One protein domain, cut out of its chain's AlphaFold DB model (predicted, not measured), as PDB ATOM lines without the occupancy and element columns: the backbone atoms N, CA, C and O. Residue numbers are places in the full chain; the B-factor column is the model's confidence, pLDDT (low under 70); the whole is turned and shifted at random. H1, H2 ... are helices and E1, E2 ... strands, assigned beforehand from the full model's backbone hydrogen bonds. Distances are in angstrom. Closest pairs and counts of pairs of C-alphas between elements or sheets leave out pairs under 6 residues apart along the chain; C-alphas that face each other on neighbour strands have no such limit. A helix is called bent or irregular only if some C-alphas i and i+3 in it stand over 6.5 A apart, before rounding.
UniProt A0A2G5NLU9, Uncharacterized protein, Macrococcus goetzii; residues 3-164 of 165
ATOM      1  N   ILE A   3     -35.713 -19.817 -16.824       96.25
ATOM      2  CA  ILE A   3     -35.261 -21.023 -16.115       96.25
ATOM      3  C   ILE A   3     -35.683 -20.925 -14.652       96.25
ATOM      4  O   ILE A   3     -35.185 -20.091 -13.901       96.25
ATOM      5  N   ILE A   4     -36.558 -21.831 -14.227       97.75
ATOM      6  CA  ILE A   4     -37.082 -21.893 -12.865       97.75
ATOM      7  C   ILE A   4     -36.445 -23.076 -12.137       97.75
ATOM      8  O   ILE A   4     -36.687 -24.244 -12.455       97.75
ATOM      9  N   LEU A   5     -35.647 -22.790 -11.110       97.56
ATOM     10  CA  LEU A   5     -35.046 -23.815 -10.262       97.56
ATOM     11  C   LEU A   5     -36.100 -24.399  -9.314       97.56
ATOM     12  O   LEU A   5     -36.665 -23.704  -8.473       97.56
ATOM     13  N   LYS A   6     -36.354 -25.705  -9.414       95.25
ATOM     14  CA  LYS A   6     -37.323 -26.411  -8.572       95.25
ATOM     15  C   LYS A   6     -36.635 -27.502  -7.781       95.25
ATOM     16  O   LYS A   6     -36.189 -28.495  -8.350       95.25
ATOM     17  N   SER A   7     -36.637 -27.380  -6.450       94.31
ATOM     18  CA  SER A   7     -36.094 -28.421  -5.563       94.31
ATOM     19  C   SER A   7     -34.652 -28.844  -5.902       94.31
ATOM     20  O   SER A   7     -34.286 -30.011  -5.713       94.31
ATOM     21  N   THR A   8     -33.859 -27.914  -6.429       95.75
ATOM     22  CA  THR A   8     -32.452 -28.110  -6.784       95.75
ATOM     23  C   THR A   8     -31.585 -27.795  -5.574       95.75
ATOM     24  O   THR A   8     -31.841 -26.826  -4.866       95.75
ATOM     25  N   PHE A   9     -30.577 -28.621  -5.296       97.25
ATOM     26  CA  PHE A   9     -29.609 -28.281  -4.251       97.25
ATOM     27  C   PHE A   9     -28.680 -27.170  -4.735       97.25
ATOM     28  O   PHE A   9     -28.187 -27.247  -5.854       97.25
ATOM     29  N   LYS A  10     -28.362 -26.207  -3.859       96.44
ATOM     30  CA  LYS A  10     -27.576 -25.000  -4.180       96.44
ATOM     31  C   LYS A  10     -26.290 -25.275  -4.970       96.44
ATOM     32  O   LYS A  10     -25.994 -24.610  -5.953       96.44
ATOM     33  N   LYS A  11     -25.556 -26.330  -4.598       96.75
ATOM     34  CA  LYS A  11     -24.319 -26.761  -5.282       96.75
ATOM     35  C   LYS A  11     -24.501 -27.233  -6.736       96.75
ATOM     36  O   LYS A  11     -23.510 -27.489  -7.405       96.75
ATOM     37  N   TYR A  12     -25.738 -27.415  -7.193       97.44
ATOM     38  CA  TYR A  12     -26.090 -27.854  -8.543       97.44
ATOM     39  C   TYR A  12     -26.868 -26.794  -9.333       97.44
ATOM     40  O   TYR A  12     -27.273 -27.080 -10.453       97.44
ATOM     41  N   GLU A  13     -27.100 -25.597  -8.790       96.94
ATOM     42  CA  GLU A  13     -27.883 -24.561  -9.485       96.94
ATOM     43  C   GLU A  13     -27.223 -24.141 -10.800       96.94
ATOM     44  O   GLU A  13     -27.892 -24.123 -11.825       96.94
ATOM     45  N   SER A  14     -25.898 -23.965 -10.819       97.00
ATOM     46  CA  SER A  14     -25.145 -23.630 -12.039       97.00
ATOM     47  C   SER A  14     -25.257 -24.682 -13.150       97.00
ATOM     48  O   SER A  14     -25.036 -24.378 -14.319       97.00
ATOM     49  N   MET A  15     -25.659 -25.920 -12.838       98.12
ATOM     50  CA  MET A  15     -25.874 -26.941 -13.867       98.12
ATOM     51  C   MET A  15     -27.053 -26.607 -14.785       98.12
ATOM     52  O   MET A  15     -27.086 -27.109 -15.911       98.12
ATOM     53  N   SER A  16     -28.000 -25.763 -14.360       97.69
ATOM     54  CA  SER A  16     -29.080 -25.323 -15.247       97.69
ATOM     55  C   SER A  16     -28.551 -24.507 -16.423       97.69
ATOM     56  O   SER A  16     -29.040 -24.670 -17.536       97.69
ATOM     57  N   GLU A  17     -27.507 -23.706 -16.207       97.06
ATOM     58  CA  GLU A  17     -26.853 -22.884 -17.236       97.06
ATOM     59  C   GLU A  17     -26.088 -23.730 -18.265       97.06
ATOM     60  O   GLU A  17     -25.765 -23.257 -19.350       97.06
ATOM     61  N   ILE A  18     -25.833 -25.004 -17.959       97.44
ATOM     62  CA  ILE A  18     -25.153 -25.949 -18.853       97.44
ATOM     63  C   ILE A  18     -26.177 -26.840 -19.563       97.44
ATOM     64  O   ILE A  18     -26.154 -26.997 -20.786       97.44
ATOM     65  N   LEU A  19     -27.083 -27.452 -18.798       98.44
ATOM     66  CA  LEU A  19     -27.969 -28.498 -19.308       98.44
ATOM     67  C   LEU A  19     -29.193 -27.941 -20.035       98.44
ATOM     68  O   LEU A  19     -29.626 -28.546 -21.016       98.44
ATOM     69  N   VAL A  20     -29.735 -26.795 -19.604       98.00
ATOM     70  CA  VAL A  20     -30.886 -26.189 -20.288       98.00
ATOM     71  C   VAL A  20     -30.500 -25.708 -21.690       98.00
ATOM     72  O   VAL A  20     -31.165 -26.140 -22.632       98.00
ATOM     73  N   PRO A  21     -29.411 -24.938 -21.905       97.38
ATOM     74  CA  PRO A  21     -29.016 -24.545 -23.260       97.38
ATOM     75  C   PRO A  21     -28.690 -25.739 -24.160       97.38
ATOM     76  O   PRO A  21     -29.046 -25.737 -25.339       97.38
ATOM     77  N   LYS A  22     -28.072 -26.795 -23.607       97.94
ATOM     78  CA  LYS A  22     -27.834 -28.045 -24.344       97.94
ATOM     79  C   LYS A  22     -29.147 -28.665 -24.823       97.94
ATOM     80  O   LYS A  22     -29.244 -29.011 -25.997       97.94
ATOM     81  N   LEU A  23     -30.149 -28.786 -23.946       98.25
ATOM     82  CA  LEU A  23     -31.467 -29.305 -24.319       98.25
ATOM     83  C   LEU A  23     -32.130 -28.426 -25.386       98.25
ATOM     84  O   LEU A  23     -32.547 -28.948 -26.413       98.25
ATOM     85  N   VAL A  24     -32.190 -27.110 -25.163       97.25
ATOM     86  CA  VAL A  24     -32.821 -26.153 -26.087       97.25
ATOM     87  C   VAL A  24     -32.220 -26.271 -27.486       97.25
ATOM     88  O   VAL A  24     -32.961 -26.372 -28.457       97.25
ATOM     89  N   LYS A  25     -30.888 -26.353 -27.595       97.56
ATOM     90  CA  LYS A  25     -30.203 -26.527 -28.881       97.56
ATOM     91  C   LYS A  25     -30.609 -27.820 -29.594       97.56
ATOM     92  O   LYS A  25     -30.819 -27.803 -30.803       97.56
ATOM     93  N   ILE A  26     -30.716 -28.934 -28.866       97.56
ATOM     94  CA  ILE A  26     -31.151 -30.218 -29.438       97.56
ATOM     95  C   ILE A  26     -32.587 -30.097 -29.954       97.56
ATOM     96  O   ILE A  26     -32.842 -30.416 -31.110       97.56
ATOM     97  N   LEU A  27     -33.504 -29.594 -29.123       97.38
ATOM     98  CA  LEU A  27     -34.921 -29.475 -29.475       97.38
ATOM     99  C   LEU A  27     -35.149 -28.513 -30.645       97.38
ATOM    100  O   LEU A  27     -35.954 -28.814 -31.517       97.38
ATOM    101  N   LEU A  28     -34.411 -27.402 -30.704       97.19
ATOM    102  CA  LEU A  28     -34.473 -26.458 -31.818       97.19
ATOM    103  C   LEU A  28     -33.984 -27.082 -33.132       97.19
ATOM    104  O   LEU A  28     -34.579 -26.855 -34.180       97.19
ATOM    105  N   ASN A  29     -32.923 -27.893 -33.094       97.38
ATOM    106  CA  ASN A  29     -32.448 -28.598 -34.284       97.38
ATOM    107  C   ASN A  29     -33.468 -29.630 -34.783       97.38
ATOM    108  O   ASN A  29     -33.674 -29.736 -35.989       97.38
ATOM    109  N   LEU A  30     -34.111 -30.362 -33.868       96.19
ATOM    110  CA  LEU A  30     -35.176 -31.313 -34.202       96.19
ATOM    111  C   LEU A  30     -36.407 -30.597 -34.777       96.19
ATOM    112  O   LEU A  30     -36.927 -31.006 -35.810       96.19
ATOM    113  N   ASP A  31     -36.818 -29.490 -34.158       96.44
ATOM    114  CA  ASP A  31     -37.914 -28.639 -34.623       96.44
ATOM    115  C   ASP A  31     -37.676 -28.115 -36.048       96.44
ATOM    116  O   ASP A  31     -38.540 -28.227 -36.917       96.44
ATOM    117  N   ASN A  32     -36.482 -27.576 -36.306       97.00
ATOM    118  CA  ASN A  32     -36.116 -27.058 -37.621       97.00
ATOM    119  C   ASN A  32     -36.063 -28.161 -38.683       97.00
ATOM    120  O   ASN A  32     -36.515 -27.939 -39.804       97.00
ATOM    121  N   LEU A  33     -35.538 -29.340 -38.334       96.62
ATOM    122  CA  LEU A  33     -35.513 -30.497 -39.226       96.62
ATOM    123  C   LEU A  33     -36.932 -30.929 -39.616       96.62
ATOM    124  O   LEU A  33     -37.219 -31.121 -40.795       96.62
ATOM    125  N   GLU A  34     -37.831 -31.048 -38.641       95.44
ATOM    126  CA  GLU A  34     -39.211 -31.458 -38.896       95.44
ATOM    127  C   GLU A  34     -39.953 -30.442 -39.775       95.44
ATOM    128  O   GLU A  34     -40.622 -30.821 -40.738       95.44
ATOM    129  N   LYS A  35     -39.782 -29.143 -39.492       95.31
ATOM    130  CA  LYS A  35     -40.347 -28.050 -40.295       95.31
ATOM    131  C   LYS A  35     -39.831 -28.064 -41.734       95.31
ATOM    132  O   LYS A  35     -40.622 -27.882 -42.658       95.31
ATOM    133  N   GLU A  36     -38.533 -28.286 -41.930       96.00
ATOM    134  CA  GLU A  36     -37.912 -28.361 -43.259       96.00
ATOM    135  C   GLU A  36     -38.489 -29.513 -44.085       96.00
ATOM    136  O   GLU A  36     -38.952 -29.294 -45.206       96.00
ATOM    137  N   ILE A  37     -38.533 -30.718 -43.507       94.44
ATOM    138  CA  ILE A  37     -39.088 -31.903 -44.169       94.44
ATOM    139  C   ILE A  37     -40.580 -31.718 -44.470       94.44
ATOM    140  O   ILE A  37     -41.022 -32.051 -45.568       94.44
ATOM    141  N   TYR A  38     -41.352 -31.144 -43.542       92.69
ATOM    142  CA  TYR A  38     -42.782 -30.899 -43.734       92.69
ATOM    143  C   TYR A  38     -43.075 -29.892 -44.861       92.69
ATOM    144  O   TYR A  38     -43.966 -30.115 -45.680       92.69
ATOM    145  N   GLU A  39     -42.348 -28.773 -44.943       93.06
ATOM    146  CA  GLU A  39     -42.587 -27.805 -46.023       93.06
ATOM    147  C   GLU A  39     -42.098 -28.342 -47.384       93.06
ATOM    148  O   GLU A  39     -42.758 -28.117 -48.400       93.06
ATOM    149  N   ARG A  40     -41.021 -29.142 -47.423       92.50
ATOM    150  CA  ARG A  40     -40.624 -29.869 -48.644       92.50
ATOM    151  C   ARG A  40     -41.647 -30.906 -49.068       92.50
ATOM    152  O   ARG A  40     -41.950 -30.989 -50.257       92.50
ATOM    153  N   SER A  41     -42.214 -31.663 -48.127       89.94
ATOM    154  CA  SER A  41     -43.204 -32.690 -48.451       89.94
ATOM    155  C   SER A  41     -44.418 -32.083 -49.146       89.94
ATOM    156  O   SER A  41     -44.902 -32.654 -50.115       89.94
ATOM    157  N   LYS A  42     -44.859 -30.886 -48.739       87.56
ATOM    158  CA  LYS A  42     -45.940 -30.171 -49.432       87.56
ATOM    159  C   LYS A  42     -45.636 -29.888 -50.894       87.56
ATOM    160  O   LYS A  42     -46.532 -30.006 -51.716       87.56
ATOM    161  N   ILE A  43     -44.408 -29.495 -51.217       86.31
ATOM    162  CA  ILE A  43     -44.020 -29.165 -52.591       86.31
ATOM    163  C   ILE A  43     -43.862 -30.459 -53.388       86.31
ATOM    164  O   ILE A  43     -44.515 -30.650 -54.411       86.31
ATOM    165  N   GLU A  44     -43.039 -31.378 -52.880       86.06
ATOM    166  CA  GLU A  44     -42.650 -32.614 -53.563       86.06
ATOM    167  C   GLU A  44     -43.814 -33.597 -53.757       86.06
ATOM    168  O   GLU A  44     -43.749 -34.441 -54.662       86.06
ATOM    169  N   LEU A  45     -44.858 -33.483 -52.923       82.31
ATOM    170  CA  LEU A  45     -46.047 -34.335 -52.936       82.31
ATOM    171  C   LEU A  45     -47.330 -33.613 -53.401       82.31
ATOM    172  O   LEU A  45     -48.372 -34.262 -53.491       82.31
ATOM    173  N   SER A  46     -47.271 -32.317 -53.739       77.06
ATOM    174  CA  SER A  46     -48.447 -31.521 -54.153       77.06
ATOM    175  C   SER A  46     -49.192 -32.122 -55.351       77.06
ATOM    176  O   SER A  46     -50.411 -32.245 -55.321       77.06
ATOM    177  N   GLU A  47     -48.460 -32.585 -56.367       65.12
ATOM    178  CA  GLU A  47     -49.010 -33.186 -57.594       65.12
ATOM    179  C   GLU A  47     -49.772 -34.504 -57.358       65.12
ATOM    180  O   GLU A  47     -50.535 -34.944 -58.216       65.12
ATOM    181  N   TYR A  48     -49.585 -35.153 -56.204       63.91
ATOM    182  CA  TYR A  48     -50.224 -36.435 -55.884       63.91
ATOM    183  C   TYR A  48     -51.543 -36.274 -55.122       63.91
ATOM    184  O   TYR A  48     -52.272 -37.255 -54.975       63.91
ATOM    185  N   GLN A  49     -51.876 -35.057 -54.673       56.38
ATOM    186  CA  GLN A  49     -53.143 -34.770 -53.992       56.38
ATOM    187  C   GLN A  49     -54.332 -34.669 -54.969       56.38
ATOM    188  O   GLN A  49     -55.461 -34.933 -54.561       56.38
ATOM    189  N   ASP A  50     -54.085 -34.396 -56.257       50.38
ATOM    190  CA  ASP A  50     -55.130 -34.111 -57.258       50.38
ATOM    191  C   ASP A  50     -55.547 -35.303 -58.150       50.38
ATOM    192  O   ASP A  50     -56.458 -35.163 -58.965       50.38
ATOM    193  N   GLY A  51     -54.924 -36.485 -58.033       50.62
ATOM    194  CA  GLY A  51     -55.100 -37.538 -59.055       50.62
ATOM    195  C   GLY A  51     -55.185 -38.994 -58.602       50.62
ATOM    196  O   GLY A  51     -55.495 -39.852 -59.427       50.62
ATOM    197  N   TYR A  52     -54.935 -39.316 -57.331       49.25
ATOM    198  CA  TYR A  52     -54.867 -40.712 -56.886       49.25
ATOM    199  C   TYR A  52     -55.859 -41.004 -55.763       49.25
ATOM    200  O   TYR A  52     -55.618 -40.737 -54.589       49.25
ATOM    201  N   GLY A  53     -56.978 -41.630 -56.133       47.94
ATOM    202  CA  GLY A  53     -57.871 -42.272 -55.176       47.94
ATOM    203  C   GLY A  53     -57.112 -43.290 -54.319       47.94
ATOM    204  O   GLY A  53     -56.397 -44.143 -54.841       47.94
ATOM    205  N   ASN A  54     -57.279 -43.197 -53.000       51.28
ATOM    206  CA  ASN A  54     -56.847 -44.172 -51.989       51.28
ATOM    207  C   ASN A  54     -55.351 -44.559 -51.955       51.28
ATOM    208  O   ASN A  54     -54.998 -45.496 -51.234       51.28
ATOM    209  N   PHE A  55     -54.455 -43.871 -52.668       52.62
ATOM    210  CA  PHE A  55     -53.020 -44.127 -52.535       52.62
ATOM    211  C   PHE A  55     -52.512 -43.416 -51.285       52.62
ATOM    212  O   PHE A  55     -52.512 -42.189 -51.211       52.62
ATOM    213  N   LYS A  56     -52.113 -44.180 -50.268       57.50
ATOM    214  CA  LYS A  56     -51.570 -43.565 -49.060       57.50
ATOM    215  C   LYS A  56     -50.209 -42.944 -49.370       57.50
ATOM    216  O   LYS A  56     -49.311 -43.619 -49.875       57.50
ATOM    217  N   GLU A  57     -50.069 -41.675 -49.010       58.94
ATOM    218  CA  GLU A  57     -48.856 -40.858 -49.125       58.94
ATOM    219  C   GLU A  57     -47.597 -41.598 -48.621       58.94
ATOM    220  O   GLU A  57     -46.543 -41.531 -49.250       58.94
ATOM    221  N   GLU A  58     -47.753 -42.425 -47.578       60.16
ATOM    222  CA  GLU A  58     -46.717 -43.267 -46.955       60.16
ATOM    223  C   GLU A  58     -46.038 -44.288 -47.894       60.16
ATOM    224  O   GLU A  58     -44.931 -44.757 -47.617       60.16
ATOM    225  N   TYR A  59     -46.660 -44.639 -49.024       66.19
ATOM    226  CA  TYR A  59     -46.090 -45.593 -49.983       66.19
ATOM    227  C   TYR A  59     -45.369 -44.933 -51.160       66.19
ATOM    228  O   TYR A  59     -44.711 -45.639 -51.932       66.19
ATOM    229  N   HIS A  60     -45.438 -43.605 -51.289       76.00
ATOM    230  CA  HIS A  60     -44.823 -42.892 -52.401       76.00
ATOM    231  C   HIS A  60     -43.284 -42.865 -52.276       76.00
ATOM    232  O   HIS A  60     -42.771 -42.556 -51.197       76.00
ATOM    233  N   PRO A  61     -42.503 -43.130 -53.347       81.81
ATOM    234  CA  PRO A  61     -41.038 -43.123 -53.279       81.81
ATOM    235  C   PRO A  61     -40.438 -41.817 -52.744       81.81
ATOM    236  O   PRO A  61     -39.496 -41.870 -51.958       81.81
ATOM    237  N   LYS A  62     -41.012 -40.654 -53.100       85.19
ATOM    238  CA  LYS A  62     -40.572 -39.357 -52.550       85.19
ATOM    239  C   LYS A  62     -40.863 -39.245 -51.049       85.19
ATOM    240  O   LYS A  62     -39.994 -38.820 -50.302       85.19
ATOM    241  N   SER A  63     -42.027 -39.716 -50.584       84.75
ATOM    242  CA  SER A  63     -42.337 -39.750 -49.145       84.75
ATOM    243  C   SER A  63     -41.357 -40.659 -48.395       84.75
ATOM    244  O   SER A  63     -40.764 -40.245 -47.402       84.75
ATOM    245  N   LYS A  64     -41.070 -41.857 -48.922       87.06
ATOM    246  CA  LYS A  64     -40.058 -42.761 -48.346       87.06
ATOM    247  C   LYS A  64     -38.666 -42.127 -48.285       87.06
ATOM    248  O   LYS A  64     -37.961 -42.327 -47.299       87.06
ATOM    249  N   ALA A  65     -38.270 -41.381 -49.316       90.69
ATOM    250  CA  ALA A  65     -36.998 -40.665 -49.334       90.69
ATOM    251  C   ALA A  65     -36.946 -39.574 -48.250       90.69
ATOM    252  O   ALA A  65     -35.966 -39.518 -47.512       90.69
ATOM    253  N   LEU A  66     -38.020 -38.796 -48.089       92.00
ATOM    254  CA  LEU A  66     -38.141 -37.787 -47.031       92.00
ATOM    255  C   LEU A  66     -38.082 -38.410 -45.630       92.00
ATOM    256  O   LEU A  66     -37.337 -37.931 -44.781       92.00
ATOM    257  N   PHE A  67     -38.792 -39.518 -45.387       90.00
ATOM    258  CA  PHE A  67     -38.704 -40.243 -44.113       90.00
ATOM    259  C   PHE A  67     -37.305 -40.809 -43.853       90.00
ATOM    260  O   PHE A  67     -36.833 -40.790 -42.717       90.00
ATOM    261  N   LYS A  68     -36.628 -41.326 -44.882       91.94
ATOM    262  CA  LYS A  68     -35.248 -41.806 -44.753       91.94
ATOM    263  C   LYS A  68     -34.308 -40.661 -44.368       91.94
ATOM    264  O   LYS A  68     -33.567 -40.793 -43.400       91.94
ATOM    265  N   GLU A  69     -34.391 -39.540 -45.078       94.44
ATOM    266  CA  GLU A  69     -33.589 -38.345 -44.814       94.44
ATOM    267  C   GLU A  69     -33.856 -37.779 -43.410       94.44
ATOM    268  O   GLU A  69     -32.912 -37.476 -42.677       94.44
ATOM    269  N   LEU A  70     -35.130 -37.698 -43.004       93.62
ATOM    270  CA  LEU A  70     -35.530 -37.307 -41.653       93.62
ATOM    271  C   LEU A  70     -34.859 -38.201 -40.611       93.62
ATOM    272  O   LEU A  70     -34.239 -37.690 -39.685       93.62
ATOM    273  N   ASN A  71     -34.948 -39.522 -40.769       92.12
ATOM    274  CA  ASN A  71     -34.365 -40.474 -39.825       92.12
ATOM    275  C   ASN A  71     -32.840 -40.355 -39.730       92.12
ATOM    276  O   ASN A  71     -32.293 -40.381 -38.626       92.12
ATOM    277  N   GLU A  72     -32.151 -40.200 -40.863       93.81
ATOM    278  CA  GLU A  72     -30.695 -40.030 -40.914       93.81
ATOM    279  C   GLU A  72     -30.263 -38.729 -40.221       93.81
ATOM    280  O   GLU A  72     -29.446 -38.756 -39.298       93.81
ATOM    281  N   LYS A  73     -30.869 -37.591 -40.579       95.62
ATOM    282  CA  LYS A  73     -30.562 -36.293 -39.956       95.62
ATOM    283  C   LYS A  73     -30.947 -36.258 -38.473       95.62
ATOM    284  O   LYS A  73     -30.214 -35.697 -37.658       95.62
ATOM    285  N   HIS A  74     -32.065 -36.879 -38.101       95.06
ATOM    286  CA  HIS A  74     -32.487 -36.996 -36.708       95.06
ATOM    287  C   HIS A  74     -31.469 -37.800 -35.898       95.06
ATOM    288  O   HIS A  74     -31.088 -37.383 -34.802       95.06
ATOM    289  N   HIS A  75     -30.992 -38.929 -36.438       94.00
ATOM    290  CA  HIS A  75     -29.945 -39.734 -35.812       94.00
ATOM    291  C   HIS A  75     -28.681 -38.904 -35.559       94.00
ATOM    292  O   HIS A  75     -28.160 -38.903 -34.444       94.00
ATOM    293  N   GLU A  76     -28.240 -38.130 -36.551       95.69
ATOM    294  CA  GLU A  76     -27.063 -37.264 -36.432       95.69
ATOM    295  C   GLU A  76     -27.197 -36.206 -35.325       95.69
ATOM    296  O   GLU A  76     -26.227 -35.927 -34.619       95.69
ATOM    297  N   ILE A  77     -28.397 -35.657 -35.108       95.94
ATOM    298  CA  ILE A  77     -28.657 -34.705 -34.015       95.94
ATOM    299  C   ILE A  77     -28.540 -35.392 -32.644       95.94
ATOM    300  O   ILE A  77     -28.002 -34.810 -31.692       95.94
ATOM    301  N   ILE A  78     -29.033 -36.629 -32.518       94.75
ATOM    302  CA  ILE A  78     -29.147 -37.309 -31.220       94.75
ATOM    303  C   ILE A  78     -27.945 -38.189 -30.856       94.75
ATOM    304  O   ILE A  78     -27.774 -38.488 -29.672       94.75
ATOM    305  N   LYS A  79     -27.103 -38.593 -31.819       94.31
ATOM    306  CA  LYS A  79     -26.066 -39.629 -31.633       94.31
ATOM    307  C   LYS A  79     -25.144 -39.398 -30.428       94.31
ATOM    308  O   LYS A  79     -24.902 -40.338 -29.678       94.31
ATOM    309  N   ASP A  80     -24.731 -38.154 -30.182       95.00
ATOM    310  CA  ASP A  80     -23.813 -37.777 -29.092       95.00
ATOM    311  C   ASP A  80     -24.515 -37.086 -27.910       95.00
ATOM    312  O   ASP A  80     -23.877 -36.617 -26.963       95.00
ATOM    313  N   ASN A  81     -25.841 -36.969 -27.970       96.44
ATOM    314  CA  ASN A  81     -26.638 -36.197 -27.017       96.44
ATOM    315  C   ASN A  81     -27.631 -37.051 -26.225       96.44
ATOM    316  O   ASN A  81     -28.171 -36.594 -25.215       96.44
ATOM    317  N   VAL A  82     -27.867 -38.278 -26.678       96.56
ATOM    318  CA  VAL A  82     -28.906 -39.169 -26.177       96.56
ATOM    319  C   VAL A  82     -28.291 -40.526 -25.851       96.56
ATOM    320  O   VAL A  82     -27.425 -41.011 -26.572       96.56
ATOM    321  N   SER A  83     -28.717 -41.127 -24.742       96.94
ATOM    322  CA  SER A  83     -28.266 -42.465 -24.339       96.94
ATOM    323  C   SER A  83     -28.760 -43.552 -25.303       96.94
ATOM    324  O   SER A  83     -29.832 -43.424 -25.899       96.94
ATOM    325  N   GLU A  84     -28.051 -44.681 -25.366       94.88
ATOM    326  CA  GLU A  84     -28.522 -45.870 -26.097       94.88
ATOM    327  C   GLU A  84     -29.888 -46.363 -25.596       94.88
ATOM    328  O   GLU A  84     -30.743 -46.781 -26.378       94.88
ATOM    329  N   LYS A  85     -30.146 -46.219 -24.290       95.12
ATOM    330  CA  LYS A  85     -31.437 -46.545 -23.682       95.12
ATOM    331  C   LYS A  85     -32.584 -45.766 -24.327       95.12
ATOM    332  O   LYS A  85     -33.604 -46.371 -24.647       95.12
ATOM    333  N   LEU A  86     -32.452 -44.452 -24.517       94.94
ATOM    334  CA  LEU A  86     -33.516 -43.655 -25.137       94.94
ATOM    335  C   LEU A  86     -33.586 -43.874 -26.651       94.94
ATOM    336  O   LEU A  86     -34.690 -43.994 -27.180       94.94
ATOM    337  N   LYS A  87     -32.438 -44.018 -27.331       91.75
ATOM    338  CA  LYS A  87     -32.392 -44.345 -28.770       91.75
ATOM    339  C   LYS A  87     -33.147 -45.638 -29.103       91.75
ATOM    340  O   LYS A  87     -33.744 -45.723 -30.168       91.75
ATOM    341  N   SER A  88     -33.166 -46.613 -28.188       89.06
ATOM    342  CA  SER A  88     -33.840 -47.906 -28.390       89.06
ATOM    343  C   SER A  88     -35.377 -47.866 -28.402       89.06
ATOM    344  O   SER A  88     -35.994 -48.863 -28.765       89.06
ATOM    345  N   ILE A  89     -36.012 -46.761 -27.984       84.94
ATOM    346  CA  ILE A  89     -37.481 -46.675 -27.891       84.94
ATOM    347  C   ILE A  89     -38.082 -46.342 -29.256       84.94
ATOM    348  O   ILE A  89     -38.852 -47.123 -29.804       84.94
ATOM    349  N   SER A  90     -37.744 -45.165 -29.777       72.88
ATOM    350  CA  SER A  90     -38.128 -44.669 -31.098       72.88
ATOM    351  C   SER A  90     -37.498 -43.292 -31.301       72.88
ATOM    352  O   SER A  90     -37.309 -42.554 -30.332       72.88
ATOM    353  N   TYR A  91     -37.214 -42.930 -32.547       70.81
ATOM    354  CA  TYR A  91     -36.854 -41.571 -32.949       70.81
ATOM    355  C   TYR A  91     -37.262 -41.347 -34.414       70.81
ATOM    356  O   TYR A  91     -37.394 -42.321 -35.154       70.81
ATOM    357  N   GLY A  92     -37.496 -40.095 -34.827       63.12
ATOM    358  CA  GLY A  92     -37.682 -39.731 -36.246       63.12
ATOM    359  C   GLY A  92     -38.937 -40.267 -36.962       63.12
ATOM    360  O   GLY A  92     -38.992 -40.269 -38.189       63.12
ATOM    361  N   GLY A  93     -39.960 -40.720 -36.229       69.31
ATOM    362  CA  GLY A  93     -41.102 -41.449 -36.806       69.31
ATOM    363  C   GLY A  93     -42.181 -40.610 -37.504       69.31
ATOM    364  O   GLY A  93     -43.074 -41.181 -38.127       69.31
ATOM    365  N   SER A  94     -42.145 -39.283 -37.401       79.62
ATOM    366  CA  SER A  94     -43.170 -38.412 -37.983       79.62
ATOM    367  C   SER A  94     -42.643 -37.009 -38.238       79.62
ATOM    368  O   SER A  94     -41.776 -36.534 -37.508       79.62
ATOM    369  N   TYR A  95     -43.231 -36.337 -39.225       85.19
ATOM    370  CA  TYR A  95     -43.106 -34.899 -39.416       85.19
ATOM    371  C   TYR A  95     -44.490 -34.288 -39.638       85.19
ATOM    372  O   TYR A  95     -45.287 -34.803 -40.423       85.19
ATOM    373  N   GLY A  96     -44.810 -33.215 -38.920       84.44
ATOM    374  CA  GLY A  96     -46.132 -32.601 -38.942       84.44
ATOM    375  C   GLY A  96     -46.120 -31.096 -38.700       84.44
ATOM    376  O   GLY A  96     -45.082 -30.458 -38.529       84.44
ATOM    377  N   LYS A  97     -47.326 -30.517 -38.699       86.94
ATOM    378  CA  LYS A  97     -47.556 -29.113 -38.350       86.94
ATOM    379  C   LYS A  97     -48.646 -29.017 -37.275       86.94
ATOM    380  O   LYS A  97     -49.792 -29.360 -37.562       86.94
ATOM    381  N   PRO A  98     -48.325 -28.532 -36.064       91.25
ATOM    382  CA  PRO A  98     -46.989 -28.127 -35.629       91.25
ATOM    383  C   PRO A  98     -46.039 -29.327 -35.489       91.25
ATOM    384  O   PRO A  98     -46.490 -30.454 -35.288       91.25
ATOM    385  N   SER A  99     -44.741 -29.047 -35.567       93.12
ATOM    386  CA  SER A  99     -43.668 -29.974 -35.200       93.12
ATOM    387  C   SER A  99     -43.721 -30.329 -33.712       93.12
ATOM    388  O   SER A  99     -44.298 -29.583 -32.915       93.12
ATOM    389  N   GLU A 100     -43.101 -31.434 -33.291       92.94
ATOM    390  CA  GLU A 100     -43.194 -31.906 -31.900       92.94
ATOM    391  C   GLU A 100     -42.692 -30.860 -30.890       92.94
ATOM    392  O   GLU A 100     -43.278 -30.674 -29.818       92.94
ATOM    393  N   TYR A 101     -41.621 -30.154 -31.250       95.38
ATOM    394  CA  TYR A 101     -40.944 -29.188 -30.391       95.38
ATOM    395  C   TYR A 101     -41.170 -27.733 -30.809       95.38
ATOM    396  O   TYR A 101     -40.401 -26.867 -30.402       95.38
ATOM    397  N   PHE A 102     -42.243 -27.439 -31.556       95.00
ATOM    398  CA  PHE A 102     -42.547 -26.087 -32.053       95.00
ATOM    399  C   PHE A 102     -42.508 -24.999 -30.967       95.00
ATOM    400  O   PHE A 102     -42.130 -23.858 -31.229       95.00
ATOM    401  N   TYR A 103     -42.884 -25.365 -29.738       95.19
ATOM    402  CA  TYR A 103     -42.953 -24.482 -28.579       95.19
ATOM    403  C   TYR A 103     -41.576 -23.978 -28.120       95.19
ATOM    404  O   TYR A 103     -41.503 -23.043 -27.331       95.19
ATOM    405  N   ILE A 104     -40.471 -24.577 -28.583       95.69
ATOM    406  CA  ILE A 104     -39.116 -24.155 -28.204       95.69
ATOM    407  C   ILE A 104     -38.744 -22.784 -28.778       95.69
ATOM    408  O   ILE A 104     -37.751 -22.204 -28.366       95.69
ATOM    409  N   GLN A 105     -39.521 -22.265 -29.727       90.56
ATOM    410  CA  GLN A 105     -39.330 -20.921 -30.273       90.56
ATOM    411  C   GLN A 105     -40.064 -19.838 -29.465       90.56
ATOM    412  O   GLN A 105     -39.970 -18.665 -29.806       90.56
ATOM    413  N   ASP A 106     -40.799 -20.209 -28.410       90.75
ATOM    414  CA  ASP A 106     -41.488 -19.251 -27.547       90.75
ATOM    415  C   ASP A 106     -40.514 -18.597 -26.551       90.75
ATOM    416  O   ASP A 106     -39.946 -19.245 -25.662       90.75
ATOM    417  N   ASP A 107     -40.347 -17.281 -26.671       85.19
ATOM    418  CA  ASP A 107     -39.510 -16.487 -25.773       85.19
ATOM    419  C   ASP A 107     -40.034 -16.460 -24.328       85.19
ATOM    420  O   ASP A 107     -39.252 -16.236 -23.400       85.19
ATOM    421  N   ASN A 108     -41.312 -16.762 -24.100       88.88
ATOM    422  CA  ASN A 108     -41.936 -16.786 -22.775       88.88
ATOM    423  C   ASN A 108     -42.025 -18.195 -22.169       88.88
ATOM    424  O   ASN A 108     -42.731 -18.410 -21.185       88.88
ATOM    425  N   LEU A 109     -41.295 -19.164 -22.728       92.75
ATOM    426  CA  LEU A 109     -41.312 -20.542 -22.253       92.75
ATOM    427  C   LEU A 109     -40.679 -20.685 -20.858       92.75
ATOM    428  O   LEU A 109     -39.495 -20.381 -20.665       92.75
ATOM    429  N   ASP A 110     -41.454 -21.226 -19.916       93.62
ATOM    430  CA  ASP A 110     -40.983 -21.615 -18.588       93.62
ATOM    431  C   ASP A 110     -40.348 -23.016 -18.614       93.62
ATOM    432  O   ASP A 110     -40.974 -24.025 -18.966       93.62
ATOM    433  N   ILE A 111     -39.090 -23.084 -18.181       96.94
ATOM    434  CA  ILE A 111     -38.289 -24.306 -18.113       96.94
ATOM    435  C   ILE A 111     -37.959 -24.599 -16.654       96.94
ATOM    436  O   ILE A 111     -37.164 -23.908 -16.020       96.94
ATOM    437  N   TYR A 112     -38.528 -25.671 -16.113       97.88
ATOM    438  CA  TYR A 112     -38.306 -26.076 -14.731       97.88
ATOM    439  C   TYR A 112     -37.126 -27.038 -14.638       97.88
ATOM    440  O   TYR A 112     -37.176 -28.144 -15.180       97.88
ATOM    441  N   PHE A 113     -36.089 -26.644 -13.907       98.62
ATOM    442  CA  PHE A 113     -34.881 -27.436 -13.700       98.62
ATOM    443  C   PHE A 113     -34.824 -28.001 -12.277       98.62
ATOM    444  O   PHE A 113     -34.933 -27.264 -11.296       98.62
ATOM    445  N   THR A 114     -34.598 -29.309 -12.157       98.62
ATOM    446  CA  THR A 114     -34.415 -30.008 -10.880       98.62
ATOM    447  C   THR A 114     -33.138 -30.838 -10.898       98.62
ATOM    448  O   THR A 114     -32.984 -31.726 -11.735       98.62
ATOM    449  N   MET A 115     -32.264 -30.638  -9.910       98.38
ATOM    450  CA  MET A 115     -31.096 -31.497  -9.693       98.38
ATOM    451  C   MET A 115     -30.812 -31.698  -8.200       98.38
ATOM    452  O   MET A 115     -30.530 -30.760  -7.456       98.38
ATOM    453  N   ARG A 116     -30.888 -32.955  -7.752       97.00
ATOM    454  CA  ARG A 116     -30.631 -33.358  -6.351       97.00
ATOM    455  C   ARG A 116     -29.452 -34.321  -6.203       97.00
ATOM    456  O   ARG A 116     -28.982 -34.551  -5.093       97.00
ATOM    457  N   LYS A 117     -28.976 -34.895  -7.309       96.06
ATOM    458  CA  LYS A 117     -27.861 -35.847  -7.357       96.06
ATOM    459  C   LYS A 117     -26.828 -35.356  -8.364       96.06
ATOM    460  O   LYS A 117     -27.179 -34.631  -9.286       96.06
ATOM    461  N   LYS A 118     -25.568 -35.759  -8.186       96.88
ATOM    462  CA  LYS A 118     -24.444 -35.313  -9.027       96.88
ATOM    463  C   LYS A 118     -24.523 -35.789 -10.484       96.88
ATOM    464  O   LYS A 118     -23.878 -35.206 -11.340       96.88
ATOM    465  N   ASP A 119     -25.281 -36.847 -10.737       97.94
ATOM    466  CA  ASP A 119     -25.292 -37.641 -11.967       97.94
ATOM    467  C   ASP A 119     -26.668 -37.682 -12.647       97.94
ATOM    468  O   ASP A 119     -26.854 -38.415 -13.615       97.94
ATOM    469  N   MET A 120     -27.643 -36.917 -12.145       98.44
ATOM    470  CA  MET A 120     -28.995 -36.892 -12.690       98.44
ATOM    471  C   MET A 120     -29.645 -35.516 -12.536       98.44
ATOM    472  O   MET A 120     -29.768 -35.006 -11.419       98.44
ATOM    473  N   ALA A 121     -30.147 -34.975 -13.643       98.62
ATOM    474  CA  ALA A 121     -30.945 -33.756 -13.681       98.62
ATOM    475  C   ALA A 121     -32.266 -34.006 -14.417       98.62
ATOM    476  O   ALA A 121     -32.388 -34.909 -15.243       98.62
ATOM    477  N   THR A 122     -33.286 -33.220 -14.101       98.69
ATOM    478  CA  THR A 122     -34.597 -33.283 -14.748       98.69
ATOM    479  C   THR A 122     -34.977 -31.899 -15.233       98.69
ATOM    480  O   THR A 122     -34.887 -30.933 -14.478       98.69
ATOM    481  N   ILE A 123     -35.421 -31.821 -16.482       98.56
ATOM    482  CA  ILE A 123     -35.928 -30.602 -17.100       98.56
ATOM    483  C   ILE A 123     -37.374 -30.852 -17.501       98.56
ATOM    484  O   ILE A 123     -37.661 -31.830 -18.191       98.56
ATOM    485  N   VAL A 124     -38.288 -29.995 -17.055       97.56
ATOM    486  CA  VAL A 124     -39.705 -30.052 -17.421       97.56
ATOM    487  C   VAL A 124     -40.092 -28.762 -18.118       97.56
ATOM    488  O   VAL A 124     -39.850 -27.683 -17.590       97.56
ATOM    489  N   ILE A 125     -40.716 -28.889 -19.279       96.44
ATOM    490  CA  ILE A 125     -41.209 -27.772 -20.075       96.44
ATOM    491  C   ILE A 125     -42.721 -27.909 -20.172       96.44
ATOM    492  O   ILE A 125     -43.215 -28.971 -20.560       96.44
ATOM    493  N   TYR A 126     -43.440 -26.850 -19.819       94.06
ATOM    494  CA  TYR A 126     -44.882 -26.751 -20.016       94.06
ATOM    495  C   TYR A 126     -45.140 -25.859 -21.219       94.06
ATOM    496  O   TYR A 126     -44.477 -24.843 -21.387       94.06
ATOM    497  N   TYR A 127     -46.082 -26.260 -22.058       93.12
ATOM    498  CA  TYR A 127     -46.432 -25.517 -23.258       93.12
ATOM    499  C   TYR A 127     -47.910 -25.707 -23.576       93.12
ATOM    500  O   TYR A 127     -48.541 -26.681 -23.145       93.12
ATOM    501  N   GLU A 128     -48.470 -24.774 -24.333       89.38
ATOM    502  CA  GLU A 128     -49.867 -24.798 -24.740       89.38
ATOM    503  C   GLU A 128     -49.967 -24.817 -26.265       89.38
ATOM    504  O   GLU A 128     -49.219 -24.149 -26.973       89.38
ATOM    505  N   TYR A 129     -50.870 -25.653 -26.767       82.31
ATOM    506  CA  TYR A 129     -51.296 -25.632 -28.163       82.31
ATOM    507  C   TYR A 129     -52.827 -25.628 -28.184       82.31
ATOM    508  O   TYR A 129     -53.439 -24.624 -27.854       82.31
ATOM    509  N   ALA A 130     -53.458 -26.774 -28.445       85.38
ATOM    510  CA  ALA A 130     -54.891 -26.973 -28.216       85.38
ATOM    511  C   ALA A 130     -55.228 -27.302 -26.746       85.38
ATOM    512  O   ALA A 130     -56.354 -27.124 -26.301       85.38
ATOM    513  N   LEU A 131     -54.256 -27.842 -26.006       88.44
ATOM    514  CA  LEU A 131     -54.369 -28.234 -24.602       88.44
ATOM    515  C   LEU A 131     -53.036 -27.954 -23.905       88.44
ATOM    516  O   LEU A 131     -51.984 -27.972 -24.554       88.44
ATOM    517  N   LYS A 132     -53.067 -27.794 -22.579       91.00
ATOM    518  CA  LYS A 132     -51.859 -27.714 -21.748       91.00
ATOM    519  C   LYS A 132     -51.120 -29.048 -21.748       91.00
ATOM    520  O   LYS A 132     -51.648 -30.073 -21.303       91.00
ATOM    521  N   LYS A 133     -49.883 -29.025 -22.224       93.19
ATOM    522  CA  LYS A 133     -49.001 -30.183 -22.357       93.19
ATOM    523  C   LYS A 133     -47.719 -29.962 -21.571       93.19
ATOM    524  O   LYS A 133     -47.405 -28.858 -21.128       93.19
ATOM    525  N   LYS A 134     -46.985 -31.051 -21.372       94.56
ATOM    526  CA  LYS A 134     -45.689 -31.024 -20.702       94.56
ATOM    527  C   LYS A 134     -44.759 -32.079 -21.266       94.56
ATOM    528  O   LYS A 134     -45.174 -33.221 -21.463       94.56
ATOM    529  N   HIS A 135     -43.499 -31.709 -21.457       96.44
ATOM    530  CA  HIS A 135     -42.406 -32.636 -21.738       96.44
ATOM    531  C   HIS A 135     -41.437 -32.663 -20.563       96.44
ATOM    532  O   HIS A 135     -41.147 -31.635 -19.955       96.44
ATOM    533  N   LYS A 136     -40.946 -33.856 -20.230       97.56
ATOM    534  CA  LYS A 136     -39.947 -34.077 -19.186       97.56
ATOM    535  C   LYS A 136     -38.768 -34.827 -19.779       97.56
ATOM    536  O   LYS A 136     -38.944 -35.916 -20.317       97.56
ATOM    537  N   PHE A 137     -37.582 -34.274 -19.589       98.38
ATOM    538  CA  PHE A 137     -36.312 -34.826 -20.026       98.38
ATOM    539  C   PHE A 137     -35.472 -35.148 -18.797       98.38
ATOM    540  O   PHE A 137     -35.297 -34.304 -17.915       98.38
ATOM    541  N   ILE A 138     -34.965 -36.373 -18.723       98.50
ATOM    542  CA  ILE A 138     -34.045 -36.796 -17.671       98.50
ATOM    543  C   ILE A 138     -32.658 -36.878 -18.283       98.50
ATOM    544  O   ILE A 138     -32.418 -37.677 -19.182       98.50
ATOM    545  N   PHE A 139     -31.752 -36.055 -17.773       98.69
ATOM    546  CA  PHE A 139     -30.336 -36.118 -18.088       98.69
ATOM    547  C   PHE A 139     -29.627 -37.040 -17.099       98.69
ATOM    548  O   PHE A 139     -29.880 -36.958 -15.892       98.69
ATOM    549  N   ARG A 140     -28.708 -37.872 -17.595       98.50
ATOM    550  CA  ARG A 140     -27.774 -38.649 -16.772       98.50
ATOM    551  C   ARG A 140     -26.335 -38.401 -17.190       98.50
ATOM    552  O   ARG A 140     -26.058 -38.195 -18.371       98.50
ATOM    553  N   LEU A 141     -25.439 -38.435 -16.212       98.19
ATOM    554  CA  LEU A 141     -24.004 -38.445 -16.449       98.19
ATOM    555  C   LEU A 141     -23.566 -39.892 -16.715       98.19
ATOM    556  O   LEU A 141     -23.525 -40.702 -15.792       98.19
ATOM    557  N   ILE A 142     -23.274 -40.212 -17.973       97.38
ATOM    558  CA  ILE A 142     -22.855 -41.540 -18.445       97.38
ATOM    559  C   ILE A 142     -21.494 -41.361 -19.109       97.38
ATOM    560  O   ILE A 142     -21.353 -40.502 -19.976       97.38
ATOM    561  N   ASP A 143     -20.480 -42.101 -18.659       95.44
ATOM    562  CA  ASP A 143     -19.102 -41.993 -19.163       95.44
ATOM    563  C   ASP A 143     -18.591 -40.539 -19.214       95.44
ATOM    564  O   ASP A 143     -18.027 -40.072 -20.203       95.44
ATOM    565  N   ASN A 144     -18.847 -39.792 -18.132       95.69
ATOM    566  CA  ASN A 144     -18.535 -38.365 -17.980       95.69
ATOM    567  C   ASN A 144     -19.202 -37.426 -19.007       95.69
ATOM    568  O   ASN A 144     -18.827 -36.258 -19.108       95.69
ATOM    569  N   LYS A 145     -20.229 -37.889 -19.727       97.06
ATOM    570  CA  LYS A 145     -21.037 -37.085 -20.650       97.06
ATOM    571  C   LYS A 145     -22.473 -36.977 -20.152       97.06
ATOM    572  O   LYS A 145     -23.090 -37.958 -19.751       97.06
ATOM    573  N   TRP A 146     -23.024 -35.768 -20.191       98.25
ATOM    574  CA  TRP A 146     -24.441 -35.550 -19.911       98.25
ATOM    575  C   TRP A 146     -25.273 -35.890 -21.142       98.25
ATOM    576  O   TRP A 146     -25.199 -35.187 -22.151       98.25
ATOM    577  N   LEU A 147     -26.078 -36.944 -21.040       98.44
ATOM    578  CA  LEU A 147     -26.945 -37.429 -22.109       98.44
ATOM    579  C   LEU A 147     -28.403 -37.389 -21.666       98.44
ATOM    580  O   LEU A 147     -28.702 -37.599 -20.489       98.44
ATOM    581  N   ILE A 148     -29.315 -37.164 -22.611       98.31
ATOM    582  CA  ILE A 148     -30.743 -37.383 -22.375       98.31
ATOM    583  C   ILE A 148     -30.953 -38.898 -22.285       98.31
ATOM    584  O   ILE A 148     -30.748 -39.640 -23.247       98.31
ATOM    585  N   ASP A 149     -31.317 -39.363 -21.098       97.81
ATOM    586  CA  ASP A 149     -31.502 -40.781 -20.795       97.81
ATOM    587  C   ASP A 149     -32.959 -41.218 -20.940       97.81
ATOM    588  O   ASP A 149     -33.249 -42.369 -21.259       97.81
ATOM    589  N   GLU A 150     -33.895 -40.302 -20.685       97.88
ATOM    590  CA  GLU A 150     -35.326 -40.582 -20.752       97.88
ATOM    591  C   GLU A 150     -36.107 -39.334 -21.172       97.88
ATOM    592  O   GLU A 150     -35.805 -38.223 -20.724       97.88
ATOM    593  N   LYS A 151     -37.159 -39.531 -21.969       97.25
ATOM    594  CA  LYS A 151     -38.156 -38.513 -22.294       97.25
ATOM    595  C   LYS A 151     -39.551 -39.016 -21.934       97.25
ATOM    596  O   LYS A 151     -39.883 -40.194 -22.077       97.25
ATOM    597  N   TYR A 152     -40.369 -38.097 -21.446       96.25
ATOM    598  CA  TYR A 152     -41.773 -38.323 -21.150       96.25
ATOM    599  C   TYR A 152     -42.611 -37.157 -21.659       96.25
ATOM    600  O   TYR A 152     -42.149 -36.015 -21.657       96.25
ATOM    601  N   TYR A 153     -43.869 -37.431 -21.981       94.69
ATOM    602  CA  TYR A 153     -44.885 -36.410 -22.210       94.69
ATOM    603  C   TYR A 153     -46.069 -36.591 -21.260       94.69
ATOM    604  O   TYR A 153     -46.221 -37.621 -20.599       94.69
ATOM    605  N   GLY A 154     -46.906 -35.567 -21.163       94.19
ATOM    606  CA  GLY A 154     -48.162 -35.618 -20.432       94.19
ATOM    607  C   GLY A 154     -49.057 -34.430 -20.760       94.19
ATOM    608  O   GLY A 154     -48.655 -33.494 -21.454       94.19
ATOM    609  N   PHE A 155     -50.271 -34.466 -20.219       90.69
ATOM    610  CA  PHE A 155     -51.284 -33.423 -20.379       90.69
ATOM    611  C   PHE A 155     -51.671 -32.897 -19.000       90.69
ATOM    612  O   PHE A 155     -52.015 -33.698 -18.132       90.69
ATOM    613  N   SER A 156     -51.643 -31.580 -18.791       79.31
ATOM    614  CA  SER A 156     -51.988 -30.969 -17.496       79.31
ATOM    615  C   SER A 156     -51.270 -31.659 -16.306       79.31
ATOM    616  O   SER A 156     -50.102 -32.046 -16.383       79.31
ATOM    617  N   ASP A 157     -51.972 -31.861 -15.202       70.06
ATOM    618  CA  ASP A 157     -51.663 -32.602 -13.978       70.06
ATOM    619  C   ASP A 157     -51.798 -34.136 -14.102       70.06
ATOM    620  O   ASP A 157     -51.535 -34.859 -13.144       70.06
ATOM    621  N   LYS A 158     -52.113 -34.662 -15.293       73.31
ATOM    622  CA  LYS A 158     -52.253 -36.108 -15.535       73.31
ATOM    623  C   LYS A 158     -50.903 -36.850 -15.543       73.31
ATOM    624  O   LYS A 158     -49.820 -36.247 -15.480       73.31
ATOM    625  N   SER A 159     -50.997 -38.178 -15.654       88.75
ATOM    626  CA  SER A 159     -49.902 -39.153 -15.725       88.75
ATOM    627  C   SER A 159     -48.824 -38.816 -16.762       88.75
ATOM    628  O   SER A 159     -49.082 -38.167 -17.776       88.75
ATOM    629  N   TRP A 160     -47.604 -39.291 -16.497       95.06
ATOM    630  CA  TRP A 160     -46.480 -39.245 -17.430       95.06
ATOM    631  C   TRP A 160     -46.465 -40.490 -18.312       95.06
ATOM    632  O   TRP A 160     -46.555 -41.604 -17.801       95.06
ATOM    633  N   TYR A 161     -46.252 -40.295 -19.607       93.56
ATOM    634  CA  TYR A 161     -46.114 -41.359 -20.595       93.56
ATOM    635  C   TYR A 161     -44.696 -41.338 -21.147       93.56
ATOM    636  O   TYR A 161     -44.179 -40.273 -21.491       93.56
ATOM    637  N   LYS A 162     -44.044 -42.500 -21.179       93.06
ATOM    638  CA  LYS A 162     -42.693 -42.635 -21.730       93.06
ATOM    639  C   LYS A 162     -42.750 -42.428 -23.244       93.06
ATOM    640  O   LYS A 162     -43.671 -42.930 -23.879       93.06
ATOM    641  N   ASN A 163     -41.784 -41.703 -23.801       91.94
ATOM    642  CA  ASN A 163     -41.698 -41.461 -25.239       91.94
ATOM    643  C   ASN A 163     -40.243 -41.508 -25.717       91.94
ATOM    644  O   ASN A 163     -39.321 -41.275 -24.929       91.94
ATOM    645  N   GLY A 164     -40.063 -41.815 -26.998       91.31
ATOM    646  CA  GLY A 164     -38.807 -41.614 -27.712       91.31
ATOM    647  C   GLY A 164     -38.484 -40.130 -27.877       91.31
ATOM    648  O   GLY A 164     -39.322 -39.284 -27.551       91.31
TER     649      GLY A 164
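AT A GLANCE: This is residues 3 to 164 of the 165 residues of an uncharacterized protein of Macrococcus goetzii (UniProt A0A2G5NLU9). A strongly twisted sheet of six strands has the first part of one very long helix, H1, packed on one face; H1 then runs on past the sheet, and H2 folds back beside it as a helical hairpin. This hairpin makes a long arm, and residues 50 to 55, in the loop at its far end, stick out; two helices of four residues each lie nearer the strands, H3 over E5 and H4 beside H1. The printed part has 162 residues with four named helices and six named strands, in the order E1 H1 H2 H3 H4 E2 E3 E4 E5 E6. The sheet runs E1 E2 E3 E4 E5 E6 and is mixed, and the class is mixed, helices and strands. The whole is only just compact, close to loose, with a radius of gyration of the C-alphas of 17.9 A, and it is elongated, spanning 62 by 35 by 27 A.

IN THESE COORDINATES: The sheet's longest strands are E4, residues 132 to 142, 32.3 A from first to last C-alpha, and E5, residues 145 to 155, 30.5 A. E3, residues 120 to 128, is 27.0 A long and E2, residues 110 to 117, is 22.4 A. The edge strands are short: E1, residues 3 to 5, begins at C-alpha 3 (-35.261, -21.023, -16.115), and E6, residues 161 to 163, ends at C-alpha 163 (-41.698, -41.461, -25.239). H1, residues 10 to 44, is 52.2 A long and ends at C-alpha 44 (-42.650, -32.614, -53.563). It is irregular, with C-alphas 11 and 14 7.5 A apart, and has a kink of 28 degrees near residue 18. H2, residues 61 to 78, is 25.7 A long. H3 is residues 84 to 87 and H4 is residues 102 to 105.

HOW THE PARTS SIT: E2 E3 E4 E5 E6 form a meander, each strand the antiparallel neighbour of the one before, and each successive two are a hairpin. Within hydrogen-bond range across the neighbour strands are N 112 and O 124 of E2 and E3, 2.8 A apart, N 123 and O 137 of E3 and E4, 2.9 A, N 136 and O 152 of E4 and E5, 2.9 A, and N 153 and O 161 of E5 and E6, 2.9 A. E1 is parallel to E2, with N 4 and O 111 2.8 A apart; E1, the four helices and E2 form a strand-helix-strand unit, two parallel neighbour strands with helices between. H1 is on one face of the sheet, which gives two layers; its closest C-alphas to E2 are Tyr 12 and Met 115, 6.3 A apart. H1 and H2 touch, closest at the C-alphas of Ile 37 and Leu 66, 6.6 A, at a shallow tilt of 13 degrees, opposite ways. H2 is not on the sheet. H3 is on the sheet, over E5, at a height of 7.2 A over the sheet. H4 only grazes the sheet with residues 102 to 104, and touches residues 24 to 31 of H1, closest at the C-alphas of Asp 31 and Phe 102, 5.9 A. In H2 every O i to N i+4 pair is within hydrogen-bond range, in H1 24 of 31; H3 and H4 are too short for such a pair.

THE WHOLE: The two C-alphas farthest apart are those of Lys 11 and Gly 51, 62.9 A. The printed part has no cut. The links H1 to H2, residues 45 to 60, and H3 to H4, residues 88 to 101, are long; the other links are tight. Residues 50 to 55 stand free. The mean pLDDT of the printed part is 89.9, and residues 47 to 59 and 92 to 93 are under 70.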